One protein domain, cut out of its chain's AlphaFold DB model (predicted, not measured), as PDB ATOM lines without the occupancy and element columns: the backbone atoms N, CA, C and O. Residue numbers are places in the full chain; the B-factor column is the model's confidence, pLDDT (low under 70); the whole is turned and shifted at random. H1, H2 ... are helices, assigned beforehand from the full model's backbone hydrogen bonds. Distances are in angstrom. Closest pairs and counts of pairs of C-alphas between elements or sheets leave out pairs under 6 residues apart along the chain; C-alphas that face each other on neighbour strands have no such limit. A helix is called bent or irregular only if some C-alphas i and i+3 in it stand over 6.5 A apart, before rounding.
ATOM      1  N   VAL A 124     -34.393  38.481   6.817       93.19
ATOM      2  CA  VAL A 124     -33.693  39.272   5.802       93.19
ATOM      3  C   VAL A 124     -33.709  38.528   4.472       93.19
ATOM      4  O   VAL A 124     -33.714  37.302   4.444       93.19
ATOM      5  N   GLY A 125     -33.717  39.262   3.364       92.62
ATOM      6  CA  GLY A 125     -33.639  38.735   2.002       92.62
ATOM      7  C   GLY A 125     -32.232  38.283   1.596       92.62
ATOM      8  O   GLY A 125     -32.085  37.389   0.767       92.62
ATOM      9  N   ASN A 126     -31.199  38.885   2.186       93.62
ATOM     10  CA  ASN A 126     -29.786  38.513   2.054       93.62
ATOM     11  C   ASN A 126     -29.016  39.067   3.270       93.62
ATOM     12  O   ASN A 126     -29.486  40.011   3.906       93.62
ATOM     13  N   GLY A 127     -27.852  38.506   3.601       89.25
ATOM     14  CA  GLY A 127     -26.992  38.968   4.701       89.25
ATOM     15  C   GLY A 127     -27.229  38.269   6.047       89.25
ATOM     16  O   GLY A 127     -26.598  38.617   7.044       89.25
ATOM     17  N   GLY A 128     -28.083  37.238   6.098       87.56
ATOM     18  CA  GLY A 128     -28.387  36.497   7.334       87.56
ATOM     19  C   GLY A 128     -27.155  35.854   7.985       87.56
ATOM     20  O   GLY A 128     -27.024  35.834   9.213       87.56
ATOM     21  N   HIS A 129     -26.201  35.406   7.166       83.94
ATOM     22  CA  HIS A 129     -24.925  34.864   7.631       83.94
ATOM     23  C   HIS A 129     -24.073  35.900   8.396       83.94
ATOM     24  O   HIS A 129     -23.440  35.545   9.390       83.94
ATOM     25  N   TRP A 130     -24.112  37.182   8.008       80.38
ATOM     26  CA  TRP A 130     -23.384  38.264   8.692       80.38
ATOM     27  C   TRP A 130     -24.034  38.613  10.012       80.38
ATOM     28  O   TRP A 130     -23.365  38.638  11.040       80.38
ATOM     29  N   ILE A 131     -25.354  38.797   9.996       84.50
ATOM     30  CA  ILE A 131     -26.129  39.098  11.200       84.50
ATOM     31  C   ILE A 131     -25.920  38.000  12.247       84.50
ATOM     32  O   ILE A 131     -25.678  38.294  13.415       84.50
ATOM     33  N   THR A 132     -25.937  36.732  11.832       83.88
ATOM     34  CA  THR A 132     -25.685  35.599  12.733       83.88
ATOM     35  C   THR A 132     -24.275  35.650  13.327       83.88
ATOM     36  O   THR A 132     -24.110  35.481  14.539       83.88
ATOM     37  N   ALA A 133     -23.258  35.921  12.501       80.69
ATOM     38  CA  ALA A 133     -21.876  36.053  12.957       80.69
ATOM     39  C   ALA A 133     -21.708  37.218  13.949       80.69
ATOM     40  O   ALA A 133     -21.121  37.040  15.019       80.69
ATOM     41  N   TRP A 134     -22.286  38.381  13.650       78.94
ATOM     42  CA  TRP A 134     -22.236  39.560  14.515       78.94
ATOM     43  C   TRP A 134     -22.987  39.352  15.827       78.94
ATOM     44  O   TRP A 134     -22.442  39.640  16.891       78.94
ATOM     45  N   ARG A 135     -24.192  38.765  15.800       79.75
ATOM     46  CA  ARG A 135     -24.936  38.404  17.021       79.75
ATOM     47  C   ARG A 135     -24.130  37.465  17.915       79.75
ATOM     48  O   ARG A 135     -24.152  37.614  19.137       79.75
ATOM     49  N   SER A 136     -23.406  36.514  17.325       78.38
ATOM     50  CA  SER A 136     -22.518  35.623  18.077       78.38
ATOM     51  C   SER A 136     -21.365  36.386  18.735       78.38
ATOM     52  O   SER A 136     -21.085  36.150  19.909       78.38
ATOM     53  N   ALA A 137     -20.722  37.309  18.016       73.12
ATOM     54  CA  ALA A 137     -19.630  38.123  18.551       73.12
ATOM     55  C   ALA A 137     -20.103  39.059  19.681       73.12
ATOM     56  O   ALA A 137     -19.478  39.131  20.741       73.12
ATOM     57  N   ILE A 138     -21.264  39.695  19.513       71.50
ATOM     58  CA  ILE A 138     -21.859  40.603  20.504       71.50
ATOM     59  C   ILE A 138     -22.213  39.886  21.802       71.50
ATOM     60  O   ILE A 138     -21.968  40.417  22.881       71.50
ATOM     61  N   ARG A 139     -22.740  38.657  21.731       68.44
ATOM     62  CA  ARG A 139     -23.045  37.850  22.926       68.44
ATOM     63  C   ARG A 139     -21.828  37.585  23.810       68.44
ATOM     64  O   ARG A 139     -21.995  37.306  24.993       68.44
ATOM     65  N   THR A 140     -20.627  37.646  23.241       66.75
ATOM     66  CA  THR A 140     -19.369  37.443  23.968       66.75
ATOM     67  C   THR A 140     -18.706  38.742  24.428       66.75
ATOM     68  O   THR A 140     -17.703  38.684  25.137       66.75
ATOM     69  N   ALA A 141     -19.257  39.902  24.066       68.38
ATOM     70  CA  ALA A 141     -18.700  41.193  24.440       68.38
ATOM     71  C   ALA A 141     -19.194  41.676  25.806       68.38
ATOM     72  O   ALA A 141     -20.327  41.446  26.221       68.38
ATOM     73  N   SER A 142     -18.312  42.387  26.502       64.62
ATOM     74  CA  SER A 142     -18.566  42.973  27.819       64.62
ATOM     75  C   SER A 142     -19.439  44.232  27.765       64.62
ATOM     76  O   SER A 142     -20.059  44.576  28.769       64.62
ATOM     77  N   ASN A 143     -19.496  44.912  26.616       76.44
ATOM     78  CA  ASN A 143     -20.334  46.083  26.372       76.44
ATOM     79  C   ASN A 143     -20.890  46.019  24.940       76.44
ATOM     80  O   ASN A 143     -20.131  46.062  23.969       76.44
ATOM     81  N   LYS A 144     -22.212  45.879  24.824       69.25
ATOM     82  CA  LYS A 144     -22.907  45.676  23.551       69.25
ATOM     83  C   LYS A 144     -22.862  46.935  22.690       69.25
ATOM     84  O   LYS A 144     -22.560  46.851  21.505       69.25
ATOM     85  N   GLU A 145     -23.123  48.089  23.289       71.00
ATOM     86  CA  GLU A 145     -23.172  49.382  22.611       71.00
ATOM     87  C   GLU A 145     -21.798  49.761  22.044       71.00
ATOM     88  O   GLU A 145     -21.701  50.230  20.911       71.00
ATOM     89  N   ALA A 146     -20.725  49.485  22.791       68.19
ATOM     90  CA  ALA A 146     -19.356  49.733  22.345       68.19
ATOM     91  C   ALA A 146     -18.954  48.846  21.156       68.19
ATOM     92  O   ALA A 146     -18.331  49.340  20.220       68.19
ATOM     93  N   LEU A 147     -19.342  47.564  21.153       71.56
ATOM     94  CA  LEU A 147     -19.027  46.666  20.039       71.56
ATOM     95  C   LEU A 147     -19.861  46.981  18.789       71.56
ATOM     96  O   LEU A 147     -19.365  46.867  17.674       71.56
ATOM     97  N   ILE A 148     -21.117  47.408  18.955       68.81
ATOM     98  CA  ILE A 148     -21.935  47.888  17.831       68.81
ATOM     99  C   ILE A 148     -21.297  49.136  17.213       68.81
ATOM    100  O   ILE A 148     -21.206  49.220  15.992       68.81
ATOM    101  N   ALA A 149     -20.806  50.070  18.033       65.75
ATOM    102  CA  ALA A 149     -20.073  51.236  17.546       65.75
ATOM    103  C   ALA A 149     -18.757  50.848  16.844       65.75
ATOM    104  O   ALA A 149     -18.426  51.428  15.813       65.75
ATOM    105  N   GLU A 150     -18.036  49.839  17.343       68.50
ATOM    106  CA  GLU A 150     -16.826  49.303  16.703       68.50
ATOM    107  C   GLU A 150     -17.130  48.656  15.340       68.50
ATOM    108  O   GLU A 150     -16.447  48.935  14.353       68.50
ATOM    109  N   TYR A 151     -18.192  47.851  15.241       67.81
ATOM    110  CA  TYR A 151     -18.636  47.277  13.967       67.81
ATOM    111  C   TYR A 151     -19.130  48.346  12.992       67.81
ATOM    112  O   TYR A 151     -18.761  48.327  11.823       67.81
ATOM    113  N   ALA A 152     -19.930  49.304  13.456       60.56
ATOM    114  CA  ALA A 152     -20.413  50.400  12.621       60.56
ATOM    115  C   ALA A 152     -19.294  51.357  12.182       60.56
ATOM    116  O   ALA A 152     -19.434  52.005  11.153       60.56
ATOM    117  N   GLY A 153     -18.195  51.441  12.939       59.97
ATOM    118  CA  GLY A 153     -17.001  52.198  12.564       59.97
ATOM    119  C   GLY A 153     -16.036  51.444  11.641       59.97
ATOM    120  O   GLY A 153     -15.215  52.084  10.992       59.97
ATOM    121  N   SER A 154     -16.122  50.111  11.579       63.72
ATOM    122  CA  SER A 154     -15.258  49.242  10.753       63.72
ATOM    123  C   SER A 154     -15.947  48.683   9.513       63.72
ATOM    124  O   SER A 154     -15.334  47.958   8.742       63.72
ATOM    125  N   LEU A 155     -17.224  48.985   9.329       68.75
ATOM    126  CA  LEU A 155     -17.999  48.666   8.141       68.75
ATOM    127  C   LEU A 155     -18.550  49.987   7.630       68.75
ATOM    128  O   LEU A 155     -18.899  50.841   8.434       68.75
ATOM    129  N   VAL A 156     -18.695  50.160   6.324       72.25
ATOM    130  CA  VAL A 156     -19.443  51.294   5.764       72.25
ATOM    131  C   VAL A 156     -20.619  50.731   4.985       72.25
ATOM    132  O   VAL A 156     -20.425  50.082   3.957       72.25
ATOM    133  N   LEU A 157     -21.842  50.955   5.475       77.00
ATOM    134  CA  LEU A 157     -23.058  50.587   4.748       77.00
ATOM    135  C   LEU A 157     -23.353  51.641   3.679       77.00
ATOM    136  O   LEU A 157     -23.710  52.779   3.979       77.00
ATOM    137  N   THR A 158     -23.233  51.245   2.417       78.88
ATOM    138  CA  THR A 158     -23.593  52.060   1.256       78.88
ATOM    139  C   THR A 158     -24.905  51.550   0.679       78.88
ATOM    140  O   THR A 158     -24.990  50.386   0.291       78.88
ATOM    141  N   GLY A 159     -25.938  52.385   0.610       81.06
ATOM    142  CA  GLY A 159     -27.203  51.980   0.006       81.06
ATOM    143  C   GLY A 159     -27.113  51.927  -1.516       81.06
ATOM    144  O   GLY A 159     -26.539  52.809  -2.155       81.06
ATOM    145  N   THR A 160     -27.687  50.884  -2.110       82.12
ATOM    146  CA  THR A 160     -27.822  50.726  -3.570       82.12
ATOM    147  C   THR A 160     -29.251  50.986  -4.050       82.12
ATOM    148  O   THR A 160     -29.533  50.868  -5.243       82.12
ATOM    149  N   GLY A 161     -30.161  51.317  -3.128       84.94
ATOM    150  CA  GLY A 161     -31.584  51.542  -3.375       84.94
ATOM    151  C   GLY A 161     -32.427  50.268  -3.312       84.94
ATOM    152  O   GLY A 161     -33.642  50.358  -3.221       84.94
ATOM    153  N   HIS A 162     -31.813  49.086  -3.379       89.50
ATOM    154  CA  HIS A 162     -32.482  47.780  -3.248       89.50
ATOM    155  C   HIS A 162     -31.787  46.859  -2.228       89.50
ATOM    156  O   HIS A 162     -32.238  45.733  -2.000       89.50
ATOM    157  N   SER A 163     -30.668  47.314  -1.658       91.00
ATOM    158  CA  SER A 163     -29.864  46.612  -0.660       91.00
ATOM    159  C   SER A 163     -28.861  47.568  -0.011       91.00
ATOM    160  O   SER A 163     -28.466  48.568  -0.615       91.00
ATOM    161  N   TRP A 164     -28.341  47.189   1.151       89.19
ATOM    162  CA  TRP A 164     -27.106  47.741   1.695       89.19
ATOM    163  C   TRP A 164     -25.894  46.961   1.180       89.19
ATOM    164  O   TRP A 164     -25.903  45.731   1.130       89.19
ATOM    165  N   CYS A 165     -24.832  47.683   0.837       86.25
ATOM    166  CA  CYS A 165     -23.560  47.155   0.369       86.25
ATOM    167  C   CYS A 165     -22.439  47.545   1.334       86.25
ATOM    168  O   CYS A 165     -22.276  48.711   1.676       86.25
ATOM    169  N   VAL A 166     -21.636  46.564   1.723       81.44
ATOM    170  CA  VAL A 166     -20.447  46.709   2.594       81.44
ATOM    171  C   VAL A 166     -19.139  46.466   1.847       81.44
ATOM    172  O   VAL A 166     -18.062  46.469   2.432       81.44
ATOM    173  N   ALA A 167     -19.216  46.205   0.543       74.81
ATOM    174  CA  ALA A 167     -18.094  45.702  -0.238       74.81
ATOM    175  C   ALA A 167     -16.919  46.706  -0.289       74.81
ATOM    176  O   ALA A 167     -15.754  46.299  -0.280       74.81
ATOM    177  N   SER A 168     -17.218  48.014  -0.245       66.88
ATOM    178  CA  SER A 168     -16.226  49.098  -0.201       66.88
ATOM    179  C   SER A 168     -15.197  48.932   0.916       66.88
ATOM    180  O   SER A 168     -14.031  49.250   0.700       66.88
ATOM    181  N   GLU A 169     -15.600  48.378   2.059       63.59
ATOM    182  CA  GLU A 169     -14.706  48.109   3.189       63.59
ATOM    183  C   GLU A 169     -13.686  47.006   2.876       63.59
ATOM    184  O   GLU A 169     -12.520  47.070   3.247       63.59
ATOM    185  N   TYR A 170     -14.100  45.998   2.111       62.59
ATOM    186  CA  TYR A 170     -13.265  44.845   1.771       62.59
ATOM    187  C   TYR A 170     -12.395  45.088   0.533       62.59
ATOM    188  O   TYR A 170     -11.765  44.157   0.032       62.59
ATOM    189  N   GLY A 171     -12.395  46.310  -0.016       60.12
ATOM    190  CA  GLY A 171     -11.702  46.636  -1.265       60.12
ATOM    191  C   GLY A 171     -12.211  45.836  -2.470       60.12
ATOM    192  O   GLY A 171     -11.536  45.759  -3.497       60.12
ATOM    193  N   THR A 172     -13.394  45.225  -2.360       66.44
ATOM    194  CA  THR A 172     -14.044  44.473  -3.436       66.44
ATOM    195  C   THR A 172     -15.352  45.163  -3.765       66.44
ATOM    196  O   THR A 172     -16.062  45.610  -2.885       66.44
ATOM    197  N   CYS A 173     -15.699  45.329  -5.033       67.44
ATOM    198  CA  CYS A 173     -16.975  45.940  -5.382       67.44
ATOM    199  C   CYS A 173     -17.379  45.470  -6.769       67.44
ATOM    200  O   CYS A 173     -16.534  45.307  -7.647       67.44
ATOM    201  N   CYS A 174     -18.680  45.320  -6.998       75.19
ATOM    202  CA  CYS A 174     -19.234  45.131  -8.338       75.19
ATOM    203  C   CYS A 174     -19.166  46.416  -9.195       75.19
ATOM    204  O   CYS A 174     -19.841  46.513 -10.216       75.19
ATOM    205  N   GLY A 175     -18.397  47.429  -8.772       67.00
ATOM    206  CA  GLY A 175     -18.254  48.716  -9.450       67.00
ATOM    207  C   GLY A 175     -19.539  49.548  -9.486       67.00
ATOM    208  O   GLY A 175     -19.666  50.412 -10.345       67.00
ATOM    209  N   GLY A 176     -20.511  49.259  -8.614       69.25
ATOM    210  CA  GLY A 176     -21.835  49.890  -8.645       69.25
ATOM    211  C   GLY A 176     -22.751  49.388  -9.768       69.25
ATOM    212  O   GLY A 176     -23.858  49.897  -9.910       69.25
ATOM    213  N   LEU A 177     -22.346  48.368 -10.538       74.19
ATOM    214  CA  LEU A 177     -23.180  47.785 -11.600       74.19
ATOM    215  C   LEU A 177     -24.499  47.219 -11.063       74.19
ATOM    216  O   LEU A 177     -25.509  47.254 -11.762       74.19
ATOM    217  N   CYS A 178     -24.510  46.757  -9.809       80.62
ATOM    218  CA  CYS A 178     -25.710  46.230  -9.168       80.62
ATOM    219  C   CYS A 178     -26.853  47.250  -9.076       80.62
ATOM    220  O   CYS A 178     -28.005  46.840  -9.049       80.62
ATOM    221  N   VAL A 179     -26.575  48.563  -9.098       80.44
ATOM    222  CA  VAL A 179     -27.613  49.615  -9.095       80.44
ATOM    223  C   VAL A 179     -28.575  49.454 -10.276       80.44
ATOM    224  O   VAL A 179     -29.763  49.736 -10.147       80.44
ATOM    225  N   PHE A 180     -28.080  48.955 -11.410       80.44
ATOM    226  CA  PHE A 180     -28.880  48.711 -12.612       80.44
ATOM    227  C   PHE A 180     -29.331  47.250 -12.751       80.44
ATOM    228  O   PHE A 180     -30.210  46.950 -13.556       80.44
ATOM    229  N   GLU A 181     -28.724  46.346 -11.984       85.69
ATOM    230  CA  GLU A 181     -28.909  44.896 -12.059       85.69
ATOM    231  C   GLU A 181     -29.157  44.342 -10.642       85.69
ATOM    232  O   GLU A 181     -28.266  43.720 -10.051       85.69
ATOM    233  N   PRO A 182     -30.353  44.577 -10.060       87.62
ATOM    234  CA  PRO A 182     -30.629  44.290  -8.649       87.62
ATOM    235  C   PRO A 182     -30.497  42.804  -8.302       87.62
ATOM    236  O   PRO A 182     -30.135  42.458  -7.177       87.62
ATOM    237  N   GLN A 183     -30.704  41.907  -9.272       89.19
ATOM    238  CA  GLN A 183     -30.517  40.467  -9.093       89.19
ATOM    239  C   GLN A 183     -29.084  40.092  -8.681       89.19
ATOM    240  O   GLN A 183     -28.876  39.057  -8.055       89.19
ATOM    241  N   MET A 184     -28.087  40.942  -8.963       90.38
ATOM    242  CA  MET A 184     -26.710  40.725  -8.508       90.38
ATOM    243  C   MET A 184     -26.573  40.764  -6.982       90.38
ATOM    244  O   MET A 184     -25.619  40.199  -6.450       90.38
ATOM    245  N   CYS A 185     -27.496  41.423  -6.276       92.25
ATOM    246  CA  CYS A 185     -27.458  41.571  -4.823       92.25
ATOM    247  C   CYS A 185     -28.184  40.452  -4.062       92.25
ATOM    248  O   CYS A 185     -28.085  40.415  -2.836       92.25
ATOM    249  N   VAL A 186     -28.868  39.527  -4.749       93.25
ATOM    250  CA  VAL A 186     -29.718  38.504  -4.105       93.25
ATOM    251  C   VAL A 186     -28.917  37.503  -3.284       93.25
ATOM    252  O   VAL A 186     -29.282  37.207  -2.150       93.25
ATOM    253  N   ASP A 187     -27.809  37.021  -3.843       91.44
ATOM    254  CA  ASP A 187     -26.877  36.102  -3.179       91.44
ATOM    255  C   ASP A 187     -25.462  36.712  -3.109       91.44
ATOM    256  O   ASP A 187     -24.447  36.017  -3.123       91.44
ATOM    257  N   CYS A 188     -25.369  38.046  -3.080       90.75
ATOM    258  CA  CYS A 188     -24.091  38.734  -2.927       90.75
ATOM    259  C   CYS A 188     -23.555  38.560  -1.501       90.75
ATOM    260  O   CYS A 188     -24.233  38.924  -0.543       90.75
ATOM    261  N   ASN A 189     -22.301  38.121  -1.361       88.56
ATOM    262  CA  ASN A 189     -21.635  37.976  -0.056       88.56
ATOM    263  C   ASN A 189     -21.468  39.293   0.719       88.56
ATOM    264  O   ASN A 189     -21.203  39.265   1.915       88.56
ATOM    265  N   HIS A 190     -21.586  40.433   0.037       87.38
ATOM    266  CA  HIS A 190     -21.436  41.771   0.611       87.38
ATOM    267  C   HIS A 190     -22.752  42.568   0.553       87.38
ATOM    268  O   HIS A 190     -22.737  43.795   0.641       87.38
ATOM    269  N   GLY A 191     -23.878  41.888   0.325       89.81
ATOM    270  CA  GLY A 191     -25.207  42.489   0.278       89.81
ATOM    271  C   GLY A 191     -26.010  42.170   1.535       89.81
ATOM    272  O   GLY A 191     -26.018  41.036   2.009       89.81
ATOM    273  N   LEU A 192     -26.728  43.165   2.046       91.19
ATOM    274  CA  LEU A 192     -27.707  43.021   3.118       91.19
ATOM    275  C   LEU A 192     -29.046  43.573   2.625       91.19
ATOM    276  O   LEU A 192     -29.149  44.739   2.255       91.19
ATOM    277  N   ILE A 193     -30.075  42.729   2.606       94.31
ATOM    278  CA  ILE A 193     -31.419  43.112   2.161       94.31
ATOM    279  C   ILE A 193     -32.369  42.913   3.333       94.31
ATOM    280  O   ILE A 193     -32.783  41.791   3.600       94.31
ATOM    281  N   GLY A 194     -32.721  43.982   4.037       93.06
ATOM    282  CA  GLY A 194     -33.747  43.927   5.074       93.06
ATOM    283  C   GLY A 194     -35.157  44.276   4.621       93.06
ATOM    284  O   GLY A 194     -35.391  44.550   3.436       93.06
ATOM    285  N   PRO A 195     -36.103  44.271   5.579       92.56
ATOM    286  CA  PRO A 195     -37.523  44.518   5.342       92.56
ATOM    287  C   PRO A 195     -37.813  45.887   4.718       92.56
ATOM    288  O   PRO A 195     -38.789  46.017   3.978       92.56
ATOM    289  N   GLU A 196     -36.973  46.891   4.960       91.12
ATOM    290  CA  GLU A 196     -37.094  48.235   4.395       91.12
ATOM    291  C   GLU A 196     -37.014  48.252   2.862       91.12
ATOM    292  O   GLU A 196     -37.640  49.099   2.230       91.12
ATOM    293  N   HIS A 197     -36.338  47.274   2.248       94.50
ATOM    294  CA  HIS A 197     -36.209  47.181   0.791       94.50
ATOM    295  C   HIS A 197     -37.392  46.465   0.126       94.50
ATOM    296  O   HIS A 197     -37.460  46.411  -1.104       94.50
ATOM    297  N   ARG A 198     -38.342  45.910   0.897       95.62
ATOM    298  CA  ARG A 198     -39.509  45.191   0.354       95.62
ATOM    299  C   ARG A 198     -40.244  45.974  -0.743       95.62
ATOM    300  O   ARG A 198     -40.467  45.378  -1.797       95.62
ATOM    301  N   PRO A 199     -40.588  47.268  -0.568       95.94
ATOM    302  CA  PRO A 199     -41.326  48.008  -1.592       95.94
ATOM    303  C   PRO A 199     -40.577  48.076  -2.927       95.94
ATOM    304  O   PRO A 199     -41.190  48.047  -3.991       95.94
ATOM    305  N   VAL A 200     -39.243  48.123  -2.879       94.00
ATOM    306  CA  VAL A 200     -38.399  48.168  -4.076       94.00
ATOM    307  C   VAL A 200     -38.410  46.820  -4.791       94.00
ATOM    308  O   VAL A 200     -38.603  46.780  -6.002       94.00
ATOM    309  N   TRP A 201     -38.291  45.709  -4.061       96.31
ATOM    310  CA  TRP A 201     -38.365  44.362  -4.638       96.31
ATOM    311  C   TRP A 201     -39.755  44.016  -5.188       96.31
ATOM    312  O   TRP A 201     -39.865  43.370  -6.232       96.31
ATOM    313  N   GLU A 202     -40.825  44.496  -4.553       96.81
ATOM    314  CA  GLU A 202     -42.181  44.428  -5.110       96.81
ATOM    315  C   GLU A 202     -42.300  45.247  -6.399       96.81
ATOM    316  O   GLU A 202     -42.846  44.750  -7.385       96.81
ATOM    317  N   GLY A 203     -41.738  46.459  -6.417       95.56
ATOM    318  CA  GLY A 203     -41.681  47.316  -7.600       95.56
ATOM    319  C   GLY A 203     -40.922  46.671  -8.760       95.56
ATOM    320  O   GLY A 203     -41.437  46.642  -9.875       95.56
ATOM    321  N   ILE A 204     -39.752  46.079  -8.495       94.75
ATOM    322  CA  ILE A 204     -38.969  45.325  -9.485       94.75
ATOM    323  C   ILE A 204     -39.815  44.184 -10.058       94.75
ATOM    324  O   ILE A 204     -39.923  44.059 -11.277       94.75
ATOM    325  N   ARG A 205     -40.468  43.383  -9.202       96.19
ATOM    326  CA  ARG A 205     -41.334  42.279  -9.647       96.19
ATOM    327  C   ARG A 205     -42.447  42.777 -10.571       96.19
ATOM    328  O   ARG A 205     -42.641  42.213 -11.645       96.19
ATOM    329  N   VAL A 206     -43.163  43.829 -10.170       97.25
ATOM    330  CA  VAL A 206     -44.262  44.414 -10.959       97.25
ATOM    331  C   VAL A 206     -43.753  44.934 -12.301       97.25
ATOM    332  O   VAL A 206     -44.321  44.584 -13.332       97.25
ATOM    333  N   GLN A 207     -42.644  45.673 -12.309       95.06
ATOM    334  CA  GLN A 207     -42.050  46.212 -13.531       95.06
ATOM    335  C   GLN A 207     -41.689  45.109 -14.536       95.06
ATOM    336  O   GLN A 207     -41.908  45.260 -15.736       95.06
ATOM    337  N   GLN A 208     -41.149  43.979 -14.070       95.44
ATOM    338  CA  GLN A 208     -40.818  42.866 -14.962       95.44
ATOM    339  C   GLN A 208     -42.063  42.123 -15.467       95.44
ATOM    340  O   GLN A 208     -42.071  41.662 -16.607       95.44
ATOM    341  N   ILE A 209     -43.131  42.034 -14.667       96.31
ATOM    342  CA  ILE A 209     -44.423  41.489 -15.117       96.31
ATOM    343  C   ILE A 209     -45.014  42.372 -16.224       96.31
ATOM    344  O   ILE A 209     -45.482  41.852 -17.236       96.31
ATOM    345  N   GLU A 210     -44.953  43.695 -16.065       95.94
ATOM    346  CA  GLU A 210     -45.360  44.649 -17.102       95.94
ATOM    347  C   GLU A 210     -44.518  44.481 -18.371       95.94
ATOM    348  O   GLU A 210     -45.068  44.439 -19.469       95.94
ATOM    349  N   ALA A 211     -43.200  44.297 -18.232       93.75
ATOM    350  CA  ALA A 211     -42.316  44.037 -19.365       93.75
ATOM    351  C   ALA A 211     -42.681  42.734 -20.103       93.75
ATOM    352  O   ALA A 211     -42.700  42.703 -21.331       93.75
ATOM    353  N   LEU A 212     -43.031  41.664 -19.380       94.81
ATOM    354  CA  LEU A 212     -43.465  40.393 -19.978       94.81
ATOM    355  C   LEU A 212     -44.792  40.474 -20.740       94.81
ATOM    356  O   LEU A 212     -45.042  39.621 -21.603       94.81
ATOM    357  N   ALA A 213     -45.624  41.463 -20.413       94.69
ATOM    358  CA  ALA A 213     -46.882  41.739 -21.093       94.69
ATOM    359  C   ALA A 213     -46.701  42.514 -22.413       94.69
ATOM    360  O   ALA A 213     -47.672  42.659 -23.151       94.69
ATOM    361  N   LEU A 214     -45.490  42.997 -22.721       93.00
ATOM    362  CA  LEU A 214     -45.181  43.643 -23.998       93.00
ATOM    363  C   LEU A 214     -44.981  42.609 -25.115       93.00
ATOM    364  O   LEU A 214     -44.304  41.591 -24.944       93.00
ATOM    365  N   ASP A 215     -45.528  42.914 -26.292       90.56
ATOM    366  CA  ASP A 215     -45.499  42.024 -27.457       90.56
ATOM    367  C   ASP A 215     -44.134  42.011 -28.181       90.56
ATOM    368  O   ASP A 215     -43.827  41.072 -28.920       90.56
ATOM    369  N   ASP A 216     -43.293  43.027 -27.973       93.06
ATOM    370  CA  ASP A 216     -42.043  43.273 -28.708       93.06
ATOM    371  C   ASP A 216     -40.758  43.018 -27.896       93.06
ATOM    372  O   ASP A 216     -39.653  43.233 -28.395       93.06
ATOM    373  N   ILE A 217     -40.868  42.476 -26.677       91.38
ATOM    374  CA  ILE A 217     -39.731  42.223 -25.768       91.38
ATOM    375  C   ILE A 217     -38.692  41.221 -26.317       91.38
ATOM    376  O   ILE A 217     -37.525  41.206 -25.907       91.38
ATOM    377  N   GLY A 218     -39.104  40.364 -27.252       93.81
ATOM    378  CA  GLY A 218     -38.270  39.307 -27.819       93.81
ATOM    379  C   GLY A 218     -37.883  38.204 -26.812       93.81
ATOM    380  O   GLY A 218     -38.152  38.295 -25.611       93.81
ATOM    381  N   PRO A 219     -37.241  37.118 -27.278       93.56
ATOM    382  CA  PRO A 219     -36.932  35.959 -26.435       93.56
ATOM    383  C   PRO A 219     -35.897  36.265 -25.343       93.56
ATOM    384  O   PRO A 219     -36.015  35.763 -24.229       93.56
ATOM    385  N   GLY A 220     -34.901  37.110 -25.638       93.31
ATOM    386  CA  GLY A 220     -33.863  37.480 -24.671       93.31
ATOM    387  C   GLY A 220     -34.395  38.352 -23.533       93.31
ATOM    388  O   GLY A 220     -34.095  38.090 -22.370       93.31
ATOM    389  N   GLY A 221     -35.227  39.349 -23.854       92.50
ATOM    390  CA  GLY A 221     -35.860  40.194 -22.842       92.50
ATOM    391  C   GLY A 221     -36.841  39.403 -21.974       92.50
ATOM    392  O   GLY A 221     -36.825  39.554 -20.756       92.50
ATOM    393  N   ARG A 222     -37.608  38.483 -22.576       94.56
ATOM    394  CA  ARG A 222     -38.511  37.576 -21.851       94.56
ATOM    395  C   ARG A 222     -37.763  36.702 -20.840       94.56
ATOM    396  O   ARG A 222     -38.096  36.733 -19.661       94.56
ATOM    397  N   ALA A 223     -36.711  36.003 -21.272       94.69
ATOM    398  CA  ALA A 223     -35.909  35.152 -20.389       94.69
ATOM    399  C   ALA A 223     -35.249  35.940 -19.239       94.69
ATOM    400  O   ALA A 223     -35.152  35.463 -18.105       94.69
ATOM    401  N   ARG A 224     -34.815  37.176 -19.518       93.50
ATOM    402  CA  ARG A 224     -34.260  38.076 -18.503       93.50
ATOM    403  C   ARG A 224     -35.321  38.513 -17.489       93.50
ATOM    404  O   ARG A 224     -35.061  38.434 -16.292       93.50
ATOM    405  N   ALA A 225     -36.495  38.943 -17.945       94.69
ATOM    406  CA  ALA A 225     -37.581  39.372 -17.066       94.69
ATOM    407  C   ALA A 225     -38.073  38.221 -16.171       94.69
ATOM    408  O   ALA A 225     -38.242  38.415 -14.972       94.69
ATOM    409  N   GLU A 226     -38.206  37.009 -16.717       95.75
ATOM    410  CA  GLU A 226     -38.541  35.799 -15.949       95.75
ATOM    411  C   GLU A 226     -37.509  35.509 -14.850       95.75
ATOM    412  O   GLU A 226     -37.886  35.261 -13.705       95.75
ATOM    413  N   THR A 227     -36.212  35.612 -15.167       95.31
ATOM    414  CA  THR A 227     -35.136  35.472 -14.170       95.31
ATOM    415  C   THR A 227     -35.278  36.505 -13.052       95.31
ATOM    416  O   THR A 227     -35.278  36.147 -11.879       95.31
ATOM    417  N   ILE A 228     -35.442  37.787 -13.392       95.25
ATOM    418  CA  ILE A 228     -35.535  38.861 -12.390       95.25
ATOM    419  C   ILE A 228     -36.794  38.705 -11.522       95.25
ATOM    420  O   ILE A 228     -36.734  38.966 -10.322       95.25
ATOM    421  N   ILE A 229     -37.919  38.243 -12.082       96.62
ATOM    422  CA  ILE A 229     -39.130  37.931 -11.304       96.62
ATOM    423  C   ILE A 229     -38.846  36.824 -10.293       96.62
ATOM    424  O   ILE A 229     -39.167  36.992  -9.119       96.62
ATOM    425  N   ALA A 230     -38.224  35.723 -10.722       97.00
ATOM    426  CA  ALA A 230     -37.911  34.603  -9.837       97.00
ATOM    427  C   ALA A 230     -37.005  35.029  -8.670       97.00
ATOM    428  O   ALA A 230     -37.246  34.652  -7.521       97.00
ATOM    429  N   GLU A 231     -36.006  35.863  -8.958       96.69
ATOM    430  CA  GLU A 231     -35.095  36.434  -7.967       96.69
ATOM    431  C   GLU A 231     -35.803  37.407  -7.008       96.69
ATOM    432  O   GLU A 231     -35.623  37.336  -5.791       96.69
ATOM    433  N   ALA A 232     -36.680  38.274  -7.520       96.69
ATOM    434  CA  ALA A 232     -37.471  39.169  -6.682       96.69
ATOM    435  C   ALA A 232     -38.428  38.394  -5.765       96.69
ATOM    436  O   ALA A 232     -38.540  38.695  -4.578       96.69
ATOM    437  N   GLU A 233     -39.092  37.359  -6.277       96.88
ATOM    438  CA  GLU A 233     -39.944  36.490  -5.467       96.88
ATOM    439  C   GLU A 233     -39.152  35.725  -4.405       96.88
ATOM    440  O   GLU A 233     -39.641  35.559  -3.289       96.88
ATOM    441  N   LYS A 234     -37.928  35.285  -4.720       96.81
ATOM    442  CA  LYS A 234     -37.022  34.656  -3.752       96.81
ATOM    443  C   LYS A 234     -36.725  35.597  -2.587       96.81
ATOM    444  O   LYS A 234     -36.895  35.204  -1.435       96.81
ATOM    445  N   ILE A 235     -36.375  36.852  -2.869       96.88
ATOM    446  CA  ILE A 235     -36.169  37.868  -1.828       96.88
ATOM    447  C   ILE A 235     -37.434  38.087  -0.999       96.88
ATOM    448  O   ILE A 235     -37.358  38.094   0.227       96.88
ATOM    449  N   LEU A 236     -38.599  38.222  -1.634       96.62
ATOM    450  CA  LEU A 236     -39.856  38.445  -0.915       96.62
ATOM    451  C   LEU A 236     -40.211  37.263   0.001       96.62
ATOM    452  O   LEU A 236     -40.566  37.486   1.156       96.62
ATOM    453  N   ARG A 237     -40.018  36.017  -0.455       96.81
ATOM    454  CA  ARG A 237     -40.189  34.814   0.380       96.81
ATOM    455  C   ARG A 237     -39.227  34.789   1.565       96.81
ATOM    456  O   ARG A 237     -39.637  34.443   2.674       96.81
ATOM    457  N   ARG A 238     -37.963  35.172   1.356       95.88
ATOM    458  CA  ARG A 238     -36.968  35.282   2.434       95.88
ATOM    459  C   ARG A 238     -37.350  36.356   3.455       95.88
ATOM    460  O   ARG A 238     -37.317  36.099   4.654       95.88
ATOM    461  N   LEU A 239     -37.820  37.517   2.997       94.62
ATOM    462  CA  LEU A 239     -38.333  38.593   3.857       94.62
ATOM    463  C   LEU A 239     -39.626  38.214   4.601       94.62
ATOM    464  O   LEU A 239     -39.910  38.781   5.654       94.62
ATOM    465  N   ASP A 240     -40.406  37.265   4.080       93.56
ATOM    466  CA  ASP A 240     -41.572  36.679   4.757       93.56
ATOM    467  C   ASP A 240     -41.190  35.558   5.747       93.56
ATOM    468  O   ASP A 240     -42.059  35.005   6.422       93.56
ATOM    469  N   GLY A 241     -39.906  35.188   5.832       89.44
ATOM    470  CA  GLY A 241     -39.420  34.080   6.659       89.44
ATOM    471  C   GLY A 241     -39.793  32.689   6.132       89.44
ATOM    472  O   GLY A 241     -39.721  31.712   6.874       89.44
TER     473      GLY A 241
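Overview. This is residues 124 to 241 of the 245 residues of the protein "Integrase" of Geobacteraceae bacterium (UniProt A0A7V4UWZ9). A long helical hairpin, H5 and H6, makes one end of this elongated model, and a corner of two shorter helices, H1 and H2, makes the other. Between them lies a region of loops, residues 155 to 194, with the two very short helices H3 and H4; in it short antiparallel pairings join residues 158 to 159 with 164 to 165, and 164 to 165 with 191 to 192. The printed part has 118 residues, with six named helices in the order H1 to H6 and no named strand: all helix. It is loose, with a radius of gyration of the C-alphas of 16.9 A, and spans 61 by 30 by 17 A.

Arrangement. H1, residues 128 to 139, and H2, residues 144 to 154, only just touch, with 3 pairs of C-alphas within 8 A, and only at the corner by their tight link. Their closest C-alphas, of Ile 138 and Lys 144, are 6.0 A apart; the helices run opposite ways at a steep tilt of 47 degrees. H3, residues 167 to 170, is close to H2 but not clearly touching: the closest C-alphas, of Ser 154 and Glu 169, are 7.7 A apart. H5, residues 195 to 212, and H6, residues 218 to 239, form a helical hairpin, opposite ways at a shallow tilt of 24 degrees; their closest C-alphas, of Arg 205 and Ile 229, are 5.1 A apart. H4, residues 182 to 185, only just touches H6, with 3 pairs of C-alphas within 8 A, the closest those of Gln 183 and Glu 231, 6.2 A apart. H1 and H6 are apart. Every O i to N i+4 pair is within hydrogen-bond range in H1, H2 and H6, and 12 of 14 are in H5; H3 and H4 are too short for such a pair.

Along the chain. H1 begins at C-alpha 128, (-28.387, 36.497, 7.334), and is 16.5 A long; H2 is 15.3 A, H3 5.3 A and H4 5.7 A. H5 is 26.3 A long and irregular, with C-alphas 196 and 199 7.3 A apart. H6, 31.7 A long, ends at C-alpha 239, (-38.333, 38.593, 3.857).

Size, cuts and confidence. The farthest C-alphas, of Ser 142 and Asp 215, are 61.5 A apart. The printed part has no cut; the links H2 to H3 and H3 to H4 are long. The pLDDT is under 70 in 22 residues, among them 148 to 155 and 168 to 173.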